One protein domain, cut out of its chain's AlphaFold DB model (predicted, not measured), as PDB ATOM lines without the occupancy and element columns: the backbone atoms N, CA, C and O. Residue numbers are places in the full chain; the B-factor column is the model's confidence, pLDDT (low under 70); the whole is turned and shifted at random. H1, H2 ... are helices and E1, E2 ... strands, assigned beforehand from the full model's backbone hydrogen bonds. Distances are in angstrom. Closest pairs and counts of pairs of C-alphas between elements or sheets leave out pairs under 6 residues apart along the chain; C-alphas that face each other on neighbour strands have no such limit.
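AT A GLANCE: This is residues 54 to 169 of the 357 residues of the protein "Type IV secretory system Conjugative DNA transfer" of Enterocloster bolteae (UniProt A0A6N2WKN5). A small three-stranded sheet, E1, E3, E2, has H3 across one face; H4 packs side by side with H3, farther from the sheet, with E5 beside H4 and H1 at the sheet's end. Residues 107 to 113 stick out. The printed part has 116 residues, ordered H1 E1 H2 E2 E3 H3 E4 H4 E5, mixed helices and strands, the sheet antiparallel. It is compact, radius of gyration of the C-alphas 15.1 A, spanning 52 by 35 by 30 A.

HOW THE PARTS SIT: Start at H1, residues 54 to 59; it only grazes the sheet of E1, residues 61 to 64, E3, residues 92 to 98, and E2, residues 82 to 89. Look at N 61 and O 97, 2.9 A, between antiparallel E1 and E3, and N 84 and O 96, 2.9 A, in the hairpin E2 and E3. E1, H2 at residues 67 to 70, and E2 form a split strand-helix-strand unit, E3 between its two strands, with a right-handed crossover. H3, residues 114 to 129, makes two layers with the sheet, a helix on one face, at a height of 9.2 A; the closest C-alphas of E2 and H3 are Val 83 and Cys 122, 5.7 A. H3 and H4, residues 141 to 154, touch at a shallow tilt of 20 degrees, the same way, closest C-alphas Cys 127 and Ala 150, 6.0 A. E4, residues 133 to 137, and E5, residues 157 to 162, are near each other and pair with no named strand. O i to N i+4 pairs are within hydrogen-bond range throughout H1, 10 of 12 in H3 and 8 of 10 in H4; H2 is too short for one.

IN THESE COORDINATES: Find C-alpha 54 at (210.012, 130.388, 121.599), where H1 begins. H3 spans 21.3 A, E2 20.7 A, E3 19.7 A, H4 19.0 A and E5 16.3 A, which ends at C-alpha 162, (181.548, 103.992, 144.169).

THE WHOLE: The farthest C-alphas, Ala 54 and Thr 167, are 52.7 A apart. The printed part has no cut; the links H2 to E2 and E3 to H3 are long. No printed residue is under 70.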
ATOM      1  N   ALA A  54     209.402 131.274 122.586       91.19
ATOM      2  CA  ALA A  54     210.012 130.388 121.599       91.19
ATOM      3  C   ALA A  54     210.230 128.971 122.156       91.19
ATOM      4  O   ALA A  54     209.986 127.994 121.451       91.19
ATOM      5  N   GLU A  55     210.636 128.856 123.423       92.50
ATOM      6  CA  GLU A  55     210.779 127.567 124.106       92.50
ATOM      7  C   GLU A  55     209.418 126.901 124.301       92.50
ATOM      8  O   GLU A  55     209.256 125.749 123.919       92.50
ATOM      9  N   LEU A  56     208.406 127.642 124.765       93.62
ATOM     10  CA  LEU A  56     207.045 127.118 124.915       93.62
ATOM     11  C   LEU A  56     206.481 126.577 123.595       93.62
ATOM     12  O   LEU A  56     205.838 125.534 123.593       93.62
ATOM     13  N   ARG A  57     206.713 127.270 122.470       92.56
ATOM     14  CA  ARG A  57     206.301 126.818 121.124       92.56
ATOM     15  C   ARG A  57     207.034 125.573 120.640       92.56
ATOM     16  O   ARG A  57     206.491 124.850 119.816       92.56
ATOM     17  N   LYS A  58     208.264 125.359 121.101       93.75
ATOM     18  CA  LYS A  58     209.054 124.173 120.761       93.75
ATOM     19  C   LYS A  58     208.682 122.975 121.638       93.75
ATOM     20  O   LYS A  58     208.761 121.850 121.163       93.75
ATOM     21  N   THR A  59     208.322 123.221 122.897       93.75
ATOM     22  CA  THR A  59     208.053 122.175 123.889       93.75
ATOM     23  C   THR A  59     206.621 121.654 123.826       93.75
ATOM     24  O   THR A  59     206.425 120.447 123.885       93.75
ATOM     25  N   PHE A  60     205.627 122.537 123.709       96.50
ATOM     26  CA  PHE A  60     204.218 122.153 123.809       96.50
ATOM     27  C   PHE A  60     203.516 122.202 122.459       96.50
ATOM     28  O   PHE A  60     203.756 123.104 121.653       96.50
ATOM     29  N   ALA A  61     202.582 121.279 122.248       96.62
ATOM     30  CA  ALA A  61     201.645 121.357 121.140       96.62
ATOM     31  C   ALA A  61     200.562 122.404 121.439       96.62
ATOM     32  O   ALA A  61     200.081 122.535 122.566       96.62
ATOM     33  N   TYR A  62     200.189 123.173 120.417       96.31
ATOM     34  CA  TYR A  62     199.203 124.247 120.517       96.31
ATOM     35  C   TYR A  62     197.913 123.781 119.865       96.31
ATOM     36  O   TYR A  62     197.837 123.685 118.641       96.31
ATOM     37  N   VAL A  63     196.900 123.513 120.683       97.00
ATOM     38  CA  VAL A  63     195.638 122.936 120.219       97.00
ATOM     39  C   VAL A  63     194.491 123.912 120.488       97.00
ATOM     40  O   VAL A  63     194.328 124.349 121.630       97.00
ATOM     41  N   PRO A  64     193.686 124.297 119.480       96.75
ATOM     42  CA  PRO A  64     192.458 125.057 119.708       96.75
ATOM     43  C   PRO A  64     191.545 124.312 120.684       96.75
ATOM     44  O   PRO A  64     191.171 123.172 120.433       96.75
ATOM     45  N   TYR A  65     191.207 124.933 121.812       96.94
ATOM     46  CA  TYR A  65     190.413 124.298 122.858       96.94
ATOM     47  C   TYR A  65     188.920 124.517 122.582       96.94
ATOM     48  O   TYR A  65     188.331 125.513 123.011       96.94
ATOM     49  N   GLU A  66     188.308 123.594 121.831       96.56
ATOM     50  CA  GLU A  66     186.960 123.747 121.260       96.56
ATOM     51  C   GLU A  66     185.951 122.648 121.684       96.56
ATOM     52  O   GLU A  66     185.339 122.013 120.819       96.56
ATOM     53  N   PRO A  67     185.659 122.452 122.991       96.69
ATOM     54  CA  PRO A  67     184.761 121.388 123.473       96.69
ATOM     55  C   PRO A  67     183.403 121.304 122.767       96.69
ATOM     56  O   PRO A  67     182.871 120.226 122.521       96.69
ATOM     57  N   LYS A  68     182.822 122.452 122.393       96.50
ATOM     58  CA  LYS A  68     181.529 122.495 121.688       96.50
ATOM     59  C   LYS A  68     181.583 121.845 120.302       96.50
ATOM     60  O   LYS A  68     180.565 121.309 119.870       96.50
ATOM     61  N   LEU A  69     182.720 121.932 119.611       97.44
ATOM     62  CA  LEU A  69     182.932 121.306 118.304       97.44
ATOM     63  C   LEU A  69     183.352 119.845 118.469       97.44
ATOM     64  O   LEU A  69     182.806 118.988 117.773       97.44
ATOM     65  N   TRP A  70     184.208 119.549 119.450       97.81
ATOM     66  CA  TRP A  70     184.630 118.182 119.770       97.81
ATOM     67  C   TRP A  70     183.446 117.269 120.075       97.81
ATOM     68  O   TRP A  70     183.338 116.186 119.510       97.81
ATOM     69  N   ARG A  71     182.478 117.752 120.863       97.44
ATOM     70  CA  ARG A  71     181.244 117.015 121.174       97.44
ATOM     71  C   ARG A  71     180.328 116.774 119.965       97.44
ATOM     72  O   ARG A  71     179.378 116.007 120.065       97.44
ATOM     73  N   GLN A  72     180.583 117.430 118.832       97.50
ATOM     74  CA  GLN A  72     179.913 117.183 117.547       97.50
ATOM     75  C   GLN A  72     180.750 116.285 116.618       97.50
ATOM     76  O   GLN A  72     180.412 116.150 115.442       97.50
ATOM     77  N   GLY A  73     181.869 115.735 117.103       95.31
ATOM     78  CA  GLY A  73     182.831 114.975 116.304       95.31
ATOM     79  C   GLY A  73     183.665 115.831 115.346       95.31
ATOM     80  O   GLY A  73     184.258 115.297 114.413       95.31
ATOM     81  N   LYS A  74     183.701 117.157 115.531       96.56
ATOM     82  CA  LYS A  74     184.439 118.096 114.669       96.56
ATOM     83  C   LYS A  74     185.701 118.586 115.367       96.56
ATOM     84  O   LYS A  74     185.684 118.803 116.575       96.56
ATOM     85  N   ASN A  75     186.761 118.824 114.594       94.75
ATOM     86  CA  ASN A  75     188.045 119.355 115.076       94.75
ATOM     87  C   ASN A  75     188.627 118.571 116.268       94.75
ATOM     88  O   ASN A  75     189.216 119.170 117.168       94.75
ATOM     89  N   LEU A  76     188.420 117.249 116.311       96.56
ATOM     90  CA  LEU A  76     188.951 116.418 117.389       96.56
ATOM     91  C   LEU A  76     190.489 116.488 117.393       96.56
ATOM     92  O   LEU A  76     191.096 116.414 116.323       96.56
ATOM     93  N   PRO A  77     191.122 116.655 118.564       96.44
ATOM     94  CA  PRO A  77     192.569 116.738 118.654       96.44
ATOM     95  C   PRO A  77     193.222 115.381 118.373       96.44
ATOM     96  O   PRO A  77     192.843 114.370 118.955       96.44
ATOM     97  N   GLU A  78     194.241 115.373 117.514       93.94
ATOM     98  CA  GLU A  78     195.047 114.174 117.234       93.94
ATOM     99  C   GLU A  78     196.171 113.979 118.261       93.94
ATOM    100  O   GLU A  78     196.589 112.858 118.539       93.94
ATOM    101  N   THR A  79     196.677 115.071 118.842       95.38
ATOM    102  CA  THR A  79     197.766 115.023 119.821       95.38
ATOM    103  C   THR A  79     197.246 114.589 121.185       95.38
ATOM    104  O   THR A  79     196.446 115.285 121.804       95.38
ATOM    105  N   GLN A  80     197.738 113.468 121.694       95.50
ATOM    106  CA  GLN A  80     197.492 113.038 123.070       95.50
ATOM    107  C   GLN A  80     198.496 113.690 124.027       95.50
ATOM    108  O   GLN A  80     199.600 114.051 123.616       95.50
ATOM    109  N   GLY A  81     198.100 113.892 125.285       94.62
ATOM    110  CA  GLY A  81     198.956 114.524 126.288       94.62
ATOM    111  C   GLY A  81     198.208 115.288 127.377       94.62
ATOM    112  O   GLY A  81     196.980 115.369 127.390       94.62
ATOM    113  N   LEU A  82     198.958 115.886 128.296       95.00
ATOM    114  CA  LEU A  82     198.401 116.656 129.405       95.00
ATOM    115  C   LEU A  82     198.224 118.126 129.027       95.00
ATOM    116  O   LEU A  82     199.122 118.755 128.468       95.00
ATOM    117  N   VAL A  83     197.081 118.703 129.401       95.75
ATOM    118  CA  VAL A  83     196.873 120.153 129.318       95.75
ATOM    119  C   VAL A  83     197.674 120.811 130.442       95.75
ATOM    120  O   VAL A  83     197.314 120.714 131.613       95.75
ATOM    121  N   VAL A  84     198.763 121.492 130.091       94.38
ATOM    122  CA  VAL A  84     199.672 122.137 131.062       94.38
ATOM    123  C   VAL A  84     199.491 123.652 131.138       94.38
ATOM    124  O   VAL A  84     200.020 124.312 132.029       94.38
ATOM    125  N   GLY A  85     198.719 124.226 130.216       93.56
ATOM    126  CA  GLY A  85     198.390 125.643 130.221       93.56
ATOM    127  C   GLY A  85     197.440 126.027 129.095       93.56
ATOM    128  O   GLY A  85     197.039 125.196 128.279       93.56
ATOM    129  N   ALA A  86     197.093 127.310 129.031       94.38
ATOM    130  CA  ALA A  86     196.260 127.847 127.966       94.38
ATOM    131  C   ALA A  86     196.600 129.309 127.658       94.38
ATOM    132  O   ALA A  86     197.009 130.073 128.533       94.38
ATOM    133  N   LYS A  87     196.386 129.704 126.403       94.00
ATOM    134  CA  LYS A  87     196.421 131.091 125.940       94.00
ATOM    135  C   LYS A  87     195.007 131.557 125.641       94.00
ATOM    136  O   LYS A  87     194.312 130.969 124.815       94.00
ATOM    137  N   PHE A  88     194.607 132.634 126.305       94.12
ATOM    138  CA  PHE A  88     193.289 133.237 126.164       94.12
ATOM    139  C   PHE A  88     193.383 134.445 125.240       94.12
ATOM    140  O   PHE A  88     194.160 135.368 125.481       94.12
ATOM    141  N   THR A  89     192.592 134.444 124.171       93.00
ATOM    142  CA  THR A  89     192.501 135.559 123.223       93.00
ATOM    143  C   THR A  89     191.036 135.894 122.958       93.00
ATOM    144  O   THR A  89     190.152 135.083 123.226       93.00
ATOM    145  N   GLN A  90     190.754 137.055 122.356       89.19
ATOM    146  CA  GLN A  90     189.387 137.396 121.927       89.19
ATOM    147  C   GLN A  90     188.799 136.395 120.915       89.19
ATOM    148  O   GLN A  90     187.585 136.311 120.772       89.19
ATOM    149  N   ARG A  91     189.654 135.644 120.207       85.94
ATOM    150  CA  ARG A  91     189.252 134.661 119.192       85.94
ATOM    151  C   ARG A  91     188.982 133.271 119.772       85.94
ATOM    152  O   ARG A  91     188.488 132.418 119.046       85.94
ATOM    153  N   GLY A  92     189.307 133.040 121.044       93.00
ATOM    154  CA  GLY A  92     189.146 131.747 121.701       93.00
ATOM    155  C   GLY A  92     190.345 131.358 122.560       93.00
ATOM    156  O   GLY A  92     191.232 132.171 122.849       93.00
ATOM    157  N   VAL A  93     190.344 130.092 122.972       95.88
ATOM    158  CA  VAL A  93     191.343 129.501 123.866       95.88
ATOM    159  C   VAL A  93     192.212 128.526 123.080       95.88
ATOM    160  O   VAL A  93     191.702 127.689 122.340       95.88
ATOM    161  N   THR A  94     193.527 128.616 123.251       96.81
ATOM    162  CA  THR A  94     194.483 127.626 122.739       96.81
ATOM    163  C   THR A  94     195.125 126.917 123.919       96.81
ATOM    164  O   THR A  94     195.780 127.565 124.733       96.81
ATOM    165  N   ALA A  95     194.933 125.610 124.026       96.94
ATOM    166  CA  ALA A  95     195.575 124.784 125.035       96.94
ATOM    167  C   ALA A  95     197.028 124.481 124.657       96.94
ATOM    168  O   ALA A  95     197.365 124.321 123.483       96.94
ATOM    169  N   LEU A  96     197.873 124.420 125.682       96.81
ATOM    170  CA  LEU A  96     199.258 123.975 125.623       96.81
ATOM    171  C   LEU A  96     199.277 122.528 126.107       96.81
ATOM    172  O   LEU A  96     198.928 122.266 127.260       96.81
ATOM    173  N   ILE A  97     199.645 121.612 125.220       97.31
ATOM    174  CA  ILE A  97     199.623 120.175 125.470       97.31
ATOM    175  C   ILE A  97     201.056 119.674 125.558       97.31
ATOM    176  O   ILE A  97     201.842 119.864 124.629       97.31
ATOM    177  N   ASP A  98     201.388 119.038 126.675       96.25
ATOM    178  CA  ASP A  98     202.604 118.245 126.790       96.25
ATOM    179  C   ASP A  98     202.289 116.811 126.364       96.25
ATOM    180  O   ASP A  98     201.534 116.108 127.037       96.25
ATOM    181  N   SER A  99     202.816 116.412 125.207       95.50
ATOM    182  CA  SER A  99     202.614 115.087 124.620       95.50
ATOM    183  C   SER A  99     203.672 114.067 125.048       95.50
ATOM    184  O   SER A  99     203.756 112.999 124.448       95.50
ATOM    185  N   GLY A 100     204.543 114.414 125.999       92.88
ATOM    186  CA  GLY A 100     205.528 113.494 126.549       92.88
ATOM    187  C   GLY A 100     204.938 112.547 127.595       92.88
ATOM    188  O   GLY A 100     203.886 112.808 128.180       92.88
ATOM    189  N   ASP A 101     205.679 111.481 127.890       90.56
ATOM    190  CA  ASP A 101     205.399 110.576 129.008       90.56
ATOM    191  C   ASP A 101     205.805 111.244 130.331       90.56
ATOM    192  O   ASP A 101     206.861 110.971 130.907       90.56
ATOM    193  N   ILE A 102     204.982 112.192 130.779       91.19
ATOM    194  CA  ILE A 102     205.240 113.011 131.963       91.19
ATOM    195  C   ILE A 102     204.241 112.737 133.090       91.19
ATOM    196  O   ILE A 102     203.096 112.336 132.883       91.19
ATOM    197  N   HIS A 103     204.670 113.026 134.316       92.56
ATOM    198  CA  HIS A 103     203.796 113.096 135.482       92.56
ATOM    199  C   HIS A 103     203.677 114.545 135.947       92.56
ATOM    200  O   HIS A 103     204.663 115.284 135.965       92.56
ATOM    201  N   LEU A 104     202.469 114.949 136.344       92.06
ATOM    202  CA  LEU A 104     202.175 116.310 136.779       92.06
ATOM    203  C   LEU A 104     201.630 116.307 138.206       92.06
ATOM    204  O   LEU A 104     200.664 115.615 138.518       92.06
ATOM    205  N   LEU A 105     202.230 117.141 139.059       93.06
ATOM    206  CA  LEU A 105     201.762 117.402 140.415       93.06
ATOM    207  C   LEU A 105     201.135 118.800 140.492       93.06
ATOM    208  O   LEU A 105     201.836 119.807 140.398       93.06
ATOM    209  N   MET A 106     199.814 118.868 140.688       89.44
ATOM    210  CA  MET A 106     199.105 120.133 140.891       89.44
ATOM    211  C   MET A 106     198.970 120.434 142.385       89.44
ATOM    212  O   MET A 106     198.150 119.838 143.082       89.44
ATOM    213  N   ILE A 107     199.733 121.412 142.872       91.25
ATOM    214  CA  ILE A 107     199.649 121.888 144.258       91.25
ATOM    215  C   ILE A 107     198.821 123.169 144.296       91.25
ATOM    216  O   ILE A 107     199.089 124.124 143.570       91.25
ATOM    217  N   GLY A 108     197.819 123.217 145.169       88.75
ATOM    218  CA  GLY A 108     197.028 124.423 145.367       88.75
ATOM    219  C   GLY A 108     196.106 124.322 146.573       88.75
ATOM    220  O   GLY A 108     195.619 123.236 146.900       88.75
ATOM    221  N   ALA A 109     195.835 125.456 147.219       91.00
ATOM    222  CA  ALA A 109     194.926 125.533 148.362       91.00
ATOM    223  C   ALA A 109     193.480 125.136 147.988       91.00
ATOM    224  O   ALA A 109     193.132 124.940 146.816       91.00
ATOM    225  N   ALA A 110     192.608 124.970 148.981       86.50
ATOM    226  CA  ALA A 110     191.176 124.830 148.721       86.50
ATOM    227  C   ALA A 110     190.638 126.094 148.018       86.50
ATOM    228  O   ALA A 110     191.096 127.200 148.285       86.50
ATOM    229  N   GLY A 111     189.699 125.933 147.084       86.81
ATOM    230  CA  GLY A 111     189.066 127.062 146.385       86.81
ATOM    231  C   GLY A 111     189.854 127.676 145.218       86.81
ATOM    232  O   GLY A 111     189.273 128.438 144.456       86.81
ATOM    233  N   VAL A 112     191.115 127.296 144.976       90.12
ATOM    234  CA  VAL A 112     191.912 127.833 143.840       90.12
ATOM    235  C   VAL A 112     191.467 127.322 142.459       90.12
ATOM    236  O   VAL A 112     192.061 127.662 141.441       90.12
ATOM    237  N   GLY A 113     190.436 126.474 142.416       89.25
ATOM    238  CA  GLY A 113     189.884 125.939 141.174       89.25
ATOM    239  C   GLY A 113     190.621 124.724 140.606       89.25
ATOM    240  O   GLY A 113     190.586 124.536 139.399       89.25
ATOM    241  N   LYS A 114     191.250 123.874 141.438       91.50
ATOM    242  CA  LYS A 114     191.912 122.628 140.978       91.50
ATOM    243  C   LYS A 114     191.008 121.772 140.081       91.50
ATOM    244  O   LYS A 114     191.395 121.378 138.989       91.50
ATOM    245  N   THR A 115     189.771 121.548 140.510       90.00
ATOM    246  CA  THR A 115     188.807 120.765 139.732       90.00
ATOM    247  C   THR A 115     188.319 121.532 138.502       90.00
ATOM    248  O   THR A 115     188.390 121.031 137.387       90.00
ATOM    249  N   ALA A 116     187.869 122.776 138.699       90.56
ATOM    250  CA  ALA A 116     187.206 123.557 137.657       90.56
ATOM    251  C   ALA A 116     188.144 124.020 136.529       90.56
ATOM    252  O   ALA A 116     187.768 123.966 135.363       90.56
ATOM    253  N   ASN A 117     189.352 124.469 136.875       89.75
ATOM    254  CA  ASN A 117     190.271 125.130 135.945       89.75
ATOM    255  C   ASN A 117     191.382 124.211 135.425       89.75
ATOM    256  O   ASN A 117     192.062 124.586 134.475       89.75
ATOM    257  N   PHE A 118     191.585 123.041 136.036       91.88
ATOM    258  CA  PHE A 118     192.611 122.088 135.607       91.88
ATOM    259  C   PHE A 118     192.012 120.719 135.282       91.88
ATOM    260  O   PHE A 118     192.090 120.278 134.140       91.88
ATOM    261  N   LEU A 119     191.343 120.075 136.242       93.38
ATOM    262  CA  LEU A 119     190.903 118.690 136.064       93.38
ATOM    263  C   LEU A 119     189.808 118.526 134.997       93.38
ATOM    264  O   LEU A 119     189.961 117.691 134.111       93.38
ATOM    265  N   TYR A 120     188.743 119.337 135.020       95.12
ATOM    266  CA  TYR A 120     187.700 119.277 133.984       95.12
ATOM    267  C   TYR A 120     188.241 119.563 132.579       95.12
ATOM    268  O   TYR A 120     187.937 118.786 131.669       95.12
ATOM    269  N   PRO A 121     189.091 120.593 132.373       95.19
ATOM    270  CA  PRO A 121     189.702 120.788 131.073       95.19
ATOM    271  C   PRO A 121     190.533 119.603 130.578       95.19
ATOM    272  O   PRO A 121     190.445 119.260 129.396       95.19
ATOM    273  N   CYS A 122     191.300 118.969 131.472       95.62
ATOM    274  CA  CYS A 122     192.077 117.769 131.169       95.62
ATOM    275  C   CYS A 122     191.183 116.575 130.812       95.62
ATOM    276  O   CYS A 122     191.469 115.894 129.834       95.62
ATOM    277  N   ILE A 123     190.090 116.336 131.548       97.00
ATOM    278  CA  ILE A 123     189.155 115.233 131.265       97.00
ATOM    279  C   ILE A 123     188.462 115.440 129.913       97.00
ATOM    280  O   ILE A 123     188.393 114.511 129.112       97.00
ATOM    281  N   GLU A 124     187.984 116.653 129.619       97.81
ATOM    282  CA  GLU A 124     187.393 116.962 128.310       97.81
ATOM    283  C   GLU A 124     188.399 116.719 127.177       97.81
ATOM    284  O   GLU A 124     188.049 116.133 126.154       97.81
ATOM    285  N   TYR A 125     189.653 117.140 127.374       97.75
ATOM    286  CA  TYR A 125     190.721 116.932 126.402       97.75
ATOM    287  C   TYR A 125     191.057 115.449 126.215       97.75
ATOM    288  O   TYR A 125     191.208 114.994 125.080       97.75
ATOM    289  N   ALA A 126     191.122 114.683 127.307       97.06
ATOM    290  CA  ALA A 126     191.312 113.237 127.277       97.06
ATOM    291  C   ALA A 126     190.212 112.546 126.470       97.06
ATOM    292  O   ALA A 126     190.521 111.769 125.569       97.06
ATOM    293  N   CYS A 127     188.948 112.914 126.705       97.50
ATOM    294  CA  CYS A 127     187.815 112.401 125.938       97.50
ATOM    295  C   CYS A 127     187.927 112.733 124.441       97.50
ATOM    296  O   CYS A 127     187.744 111.864 123.587       97.50
ATOM    297  N   ALA A 128     188.243 113.989 124.114       97.81
ATOM    298  CA  ALA A 128     188.312 114.460 122.734       97.81
ATOM    299  C   ALA A 128     189.473 113.826 121.947       97.81
ATOM    300  O   ALA A 128     189.311 113.509 120.771       97.81
ATOM    301  N   SER A 129     190.617 113.601 122.598       96.94
ATOM    302  CA  SER A 129     191.810 112.971 122.004       96.94
ATOM    303  C   SER A 129     191.800 111.435 122.069       96.94
ATOM    304  O   SER A 129     192.712 110.780 121.563       96.94
ATOM    305  N   GLY A 130     190.770 110.833 122.675       95.69
ATOM    306  CA  GLY A 130     190.606 109.382 122.743       95.69
ATOM    307  C   GLY A 130     191.492 108.677 123.774       95.69
ATOM    308  O   GLY A 130     191.669 107.467 123.663       95.69
ATOM    309  N   MET A 131     192.047 109.396 124.755       95.44
ATOM    310  CA  MET A 131     192.805 108.791 125.856       95.44
ATOM    311  C   MET A 131     191.858 108.142 126.869       95.44
ATOM    312  O   MET A 131     190.935 108.799 127.359       95.44
ATOM    313  N   SER A 132     192.094 106.873 127.208       96.19
ATOM    314  CA  SER A 132     191.450 106.236 128.362       96.19
ATOM    315  C   SER A 132     192.004 106.824 129.660       96.19
ATOM    316  O   SER A 132     193.191 107.140 129.742       96.19
ATOM    317  N   PHE A 133     191.162 106.987 130.681       95.38
ATOM    318  CA  PHE A 133     191.581 107.582 131.951       95.38
ATOM    319  C   PHE A 133     190.918 106.929 133.160       95.38
ATOM    320  O   PHE A 133     189.812 106.395 133.089       95.38
ATOM    321  N   ILE A 134     191.612 107.018 134.290       95.38
ATOM    322  CA  ILE A 134     191.106 106.668 135.615       95.38
ATOM    323  C   ILE A 134     191.158 107.943 136.445       95.38
ATOM    324  O   ILE A 134     192.167 108.651 136.429       95.38
ATOM    325  N   CYS A 135     190.082 108.252 137.156       93.50
ATOM    326  CA  CYS A 135     190.053 109.386 138.065       93.50
ATOM    327  C   CYS A 135     189.494 108.977 139.422       93.50
ATOM    328  O   CYS A 135     188.512 108.245 139.511       93.50
ATOM    329  N   THR A 136     190.141 109.466 140.474       92.25
ATOM    330  CA  THR A 136     189.695 109.314 141.854       92.25
ATOM    331  C   THR A 136     189.070 110.627 142.315       92.25
ATOM    332  O   THR A 136     189.582 111.713 142.030       92.25
ATOM    333  N   ASP A 137     187.935 110.549 143.000       88.88
ATOM    334  CA  ASP A 137     187.214 111.708 143.524       88.88
ATOM    335  C   ASP A 137     186.560 111.354 144.856       88.88
ATOM    336  O   ASP A 137     186.037 110.262 145.025       88.88
ATOM    337  N   THR A 138     186.542 112.278 145.807       83.06
ATOM    338  CA  THR A 138     185.864 112.062 147.090       83.06
ATOM    339  C   THR A 138     184.393 112.496 147.069       83.06
ATOM    340  O   THR A 138     183.570 112.068 147.881       83.06
ATOM    341  N   LYS A 139     184.022 113.358 146.111       84.44
ATOM    342  CA  LYS A 139     182.685 113.975 146.029       84.44
ATOM    343  C   LYS A 139     181.787 113.359 144.960       84.44
ATOM    344  O   LYS A 139     180.587 113.654 144.915       84.44
ATOM    345  N   GLY A 140     182.361 112.552 144.071       87.88
ATOM    346  CA  GLY A 140     181.690 112.020 142.885       87.88
ATOM    347  C   GLY A 140     181.217 113.106 141.906       87.88
ATOM    348  O   GLY A 140     180.326 112.854 141.096       87.88
ATOM    349  N   ASP A 141     181.756 114.325 141.992       91.00
ATOM    350  CA  ASP A 141     181.488 115.418 141.055       91.00
ATOM    351  C   ASP A 141     182.037 115.083 139.662       91.00
ATOM    352  O   ASP A 141     181.392 115.393 138.660       91.00
ATOM    353  N   LEU A 142     183.201 114.427 139.582       93.94
ATOM    354  CA  LEU A 142     183.801 114.057 138.297       93.94
ATOM    355  C   LEU A 142     182.898 113.104 137.519       93.94
ATOM    356  O   LEU A 142     182.562 113.386 136.369       93.94
ATOM    357  N   TYR A 143     182.447 112.027 138.165       94.56
ATOM    358  CA  TYR A 143     181.516 111.075 137.563       94.56
ATOM    359  C   TYR A 143     180.223 111.766 137.132       94.56
ATOM    360  O   TYR A 143     179.861 111.718 135.958       94.56
ATOM    361  N   ARG A 144     179.568 112.490 138.054       93.25
ATOM    362  CA  ARG A 144     178.286 113.159 137.782       93.25
ATOM    363  C   ARG A 144     178.357 114.138 136.615       93.25
ATOM    364  O   ARG A 144     177.390 114.259 135.870       93.25
ATOM    365  N   ASN A 145     179.477 114.839 136.458       94.38
ATOM    366  CA  ASN A 145     179.608 115.867 135.432       94.38
ATOM    367  C   ASN A 145     180.130 115.330 134.094       94.38
ATOM    368  O   ASN A 145     179.779 115.894 133.059       94.38
ATOM    369  N   TYR A 146     180.957 114.277 134.091       95.50
ATOM    370  CA  TYR A 146     181.676 113.846 132.886       95.50
ATOM    371  C   TYR A 146     181.340 112.450 132.368       95.50
ATOM    372  O   TYR A 146     181.558 112.222 131.179       95.50
ATOM    373  N   ALA A 147     180.771 111.546 133.169       95.56
ATOM    374  CA  ALA A 147     180.432 110.195 132.710       95.56
ATOM    375  C   ALA A 147     179.508 110.220 131.480       95.56
ATOM    376  O   ALA A 147     179.825 109.647 130.435       95.56
ATOM    377  N   ASP A 148     178.407 110.971 131.562       96.50
ATOM    378  CA  ASP A 148     177.453 111.098 130.456       96.50
ATOM    379  C   ASP A 148     178.040 111.842 129.256       96.50
ATOM    380  O   ASP A 148     177.694 111.540 128.115       96.50
ATOM    381  N   ILE A 149     178.946 112.797 129.484       97.19
ATOM    382  CA  ILE A 149     179.617 113.525 128.402       97.19
ATOM    383  C   ILE A 149     180.536 112.577 127.626       97.19
ATOM    384  O   ILE A 149     180.437 112.498 126.399       97.19
ATOM    385  N   ALA A 150     181.392 111.840 128.340       97.44
ATOM    386  CA  ALA A 150     182.314 110.855 127.782       97.44
ATOM    387  C   ALA A 150     181.560 109.772 126.993       97.44
ATOM    388  O   ALA A 150     181.898 109.487 125.841       97.44
ATOM    389  N   ARG A 151     180.473 109.237 127.558       96.94
ATOM    390  CA  ARG A 151     179.632 108.234 126.895       96.94
ATOM    391  C   ARG A 151     178.937 108.799 125.655       96.94
ATOM    392  O   ARG A 151     179.108 108.280 124.555       96.94
ATOM    393  N   LYS A 152     178.159 109.876 125.814       97.44
ATOM    394  CA  LYS A 152     177.246 110.385 124.777       97.44
ATOM    395  C   LYS A 152     177.963 111.032 123.598       97.44
ATOM    396  O   LYS A 152     177.509 110.882 122.468       97.44
ATOM    397  N   TYR A 153     179.021 111.796 123.858       97.81
ATOM    398  CA  TYR A 153     179.669 112.604 122.821       97.81
ATOM    399  C   TYR A 153     180.965 111.993 122.295       97.81
ATOM    400  O   TYR A 153     181.370 112.322 121.182       97.81
ATOM    401  N   TYR A 154     181.603 111.105 123.063       97.25
ATOM    402  CA  TYR A 154     182.917 110.557 122.722       97.25
ATOM    403  C   TYR A 154     182.942 109.026 122.595       97.25
ATOM    404  O   TYR A 154     183.955 108.477 122.155       97.25
ATOM    405  N   GLY A 155     181.833 108.345 122.914       96.06
ATOM    406  CA  GLY A 155     181.683 106.896 122.751       96.06
ATOM    407  C   GLY A 155     182.520 106.078 123.733       96.06
ATOM    408  O   GLY A 155     183.013 105.019 123.361       96.06
ATOM    409  N   TYR A 156     182.738 106.593 124.945       97.12
ATOM    410  CA  TYR A 156     183.509 105.896 125.974       97.12
ATOM    411  C   TYR A 156     182.682 104.825 126.688       97.12
ATOM    412  O   TYR A 156     181.519 105.057 127.037       97.12
ATOM    413  N   ASN A 157     183.340 103.710 126.996       95.88
ATOM    414  CA  ASN A 157     182.907 102.770 128.021       95.88
ATOM    415  C   ASN A 157     183.155 103.410 129.387       95.88
ATOM    416  O   ASN A 157     184.242 103.929 129.650       95.88
ATOM    417  N   ILE A 158     182.135 103.426 130.237       95.31
ATOM    418  CA  ILE A 158     182.202 104.069 131.549       95.31
ATOM    419  C   ILE A 158     182.051 102.991 132.603       95.31
ATOM    420  O   ILE A 158     181.078 102.248 132.530       95.31
ATOM    421  N   SER A 159     182.945 102.986 133.588       94.50
ATOM    422  CA  SER A 159     182.766 102.221 134.817       94.50
ATOM    423  C   SER A 159     182.900 103.125 136.040       94.50
ATOM    424  O   SER A 159     183.702 104.068 136.047       94.50
ATOM    425  N   ILE A 160     182.090 102.861 137.058       93.88
ATOM    426  CA  ILE A 160     182.122 103.529 138.351       93.88
ATOM    427  C   ILE A 160     182.380 102.528 139.472       93.88
ATOM    428  O   ILE A 160     181.610 101.599 139.680       93.88
ATOM    429  N   LEU A 161     183.426 102.798 140.247       92.38
ATOM    430  CA  LEU A 161     183.688 102.165 141.528       92.38
ATOM    431  C   LEU A 161     183.302 103.149 142.644       92.38
ATOM    432  O   LEU A 161     184.109 103.993 143.034       92.38
ATOM    433  N   ASP A 162     182.051 103.106 143.107       91.19
ATOM    434  CA  ASP A 162     181.548 103.992 144.169       91.19
ATOM    435  C   ASP A 162     181.712 103.346 145.547       91.19
ATOM    436  O   ASP A 162     180.785 102.748 146.086       91.19
ATOM    437  N   LEU A 163     182.897 103.504 146.142       87.69
ATOM    438  CA  LEU A 163     183.189 103.015 147.495       87.69
ATOM    439  C   LEU A 163     182.472 103.825 148.584       87.69
ATOM    440  O   LEU A 163     182.463 103.425 149.744       87.69
ATOM    441  N   ARG A 164     181.876 104.974 148.241       86.19
ATOM    442  CA  ARG A 164     181.057 105.762 149.166       86.19
ATOM    443  C   ARG A 164     179.613 105.259 149.212       86.19
ATOM    444  O   ARG A 164     178.973 105.382 150.250       86.19
ATOM    445  N   ASN A 165     179.089 104.734 148.104       87.62
ATOM    446  CA  ASN A 165     177.774 104.094 148.035       87.62
ATOM    447  C   ASN A 165     177.872 102.777 147.244       87.62
ATOM    448  O   ASN A 165     177.456 102.741 146.081       87.62
ATOM    449  N   PRO A 166     178.356 101.680 147.856       87.25
ATOM    450  CA  PRO A 166     178.660 100.447 147.125       87.25
ATOM    451  C   PRO A 166     177.491  99.849 146.337       87.25
ATOM    452  O   PRO A 166     177.675  99.308 145.255       87.25
ATOM    453  N   THR A 167     176.255 100.035 146.807       85.94
ATOM    454  CA  THR A 167     175.031  99.592 146.106       85.94
ATOM    455  C   THR A 167     174.740 100.331 144.793       85.94
ATOM    456  O   THR A 167     173.857  99.922 144.040       85.94
ATOM    457  N   ARG A 168     175.432 101.443 144.527       86.38
ATOM    458  CA  ARG A 168     175.318 102.251 143.301       86.38
ATOM    459  C   ARG A 168     176.561 102.152 142.414       86.38
ATOM    460  O   ARG A 168     176.621 102.841 141.398       86.38
ATOM    461  N   SER A 169     177.535 101.353 142.833       90.56
ATOM    462  CA  SER A 169     178.750 101.053 142.092       90.56
ATOM    463  C   SER A 169     178.487  99.963 141.054       90.56
ATOM    464  O   SER A 169     177.573  99.154 141.217       90.56
TER     465      SER A 169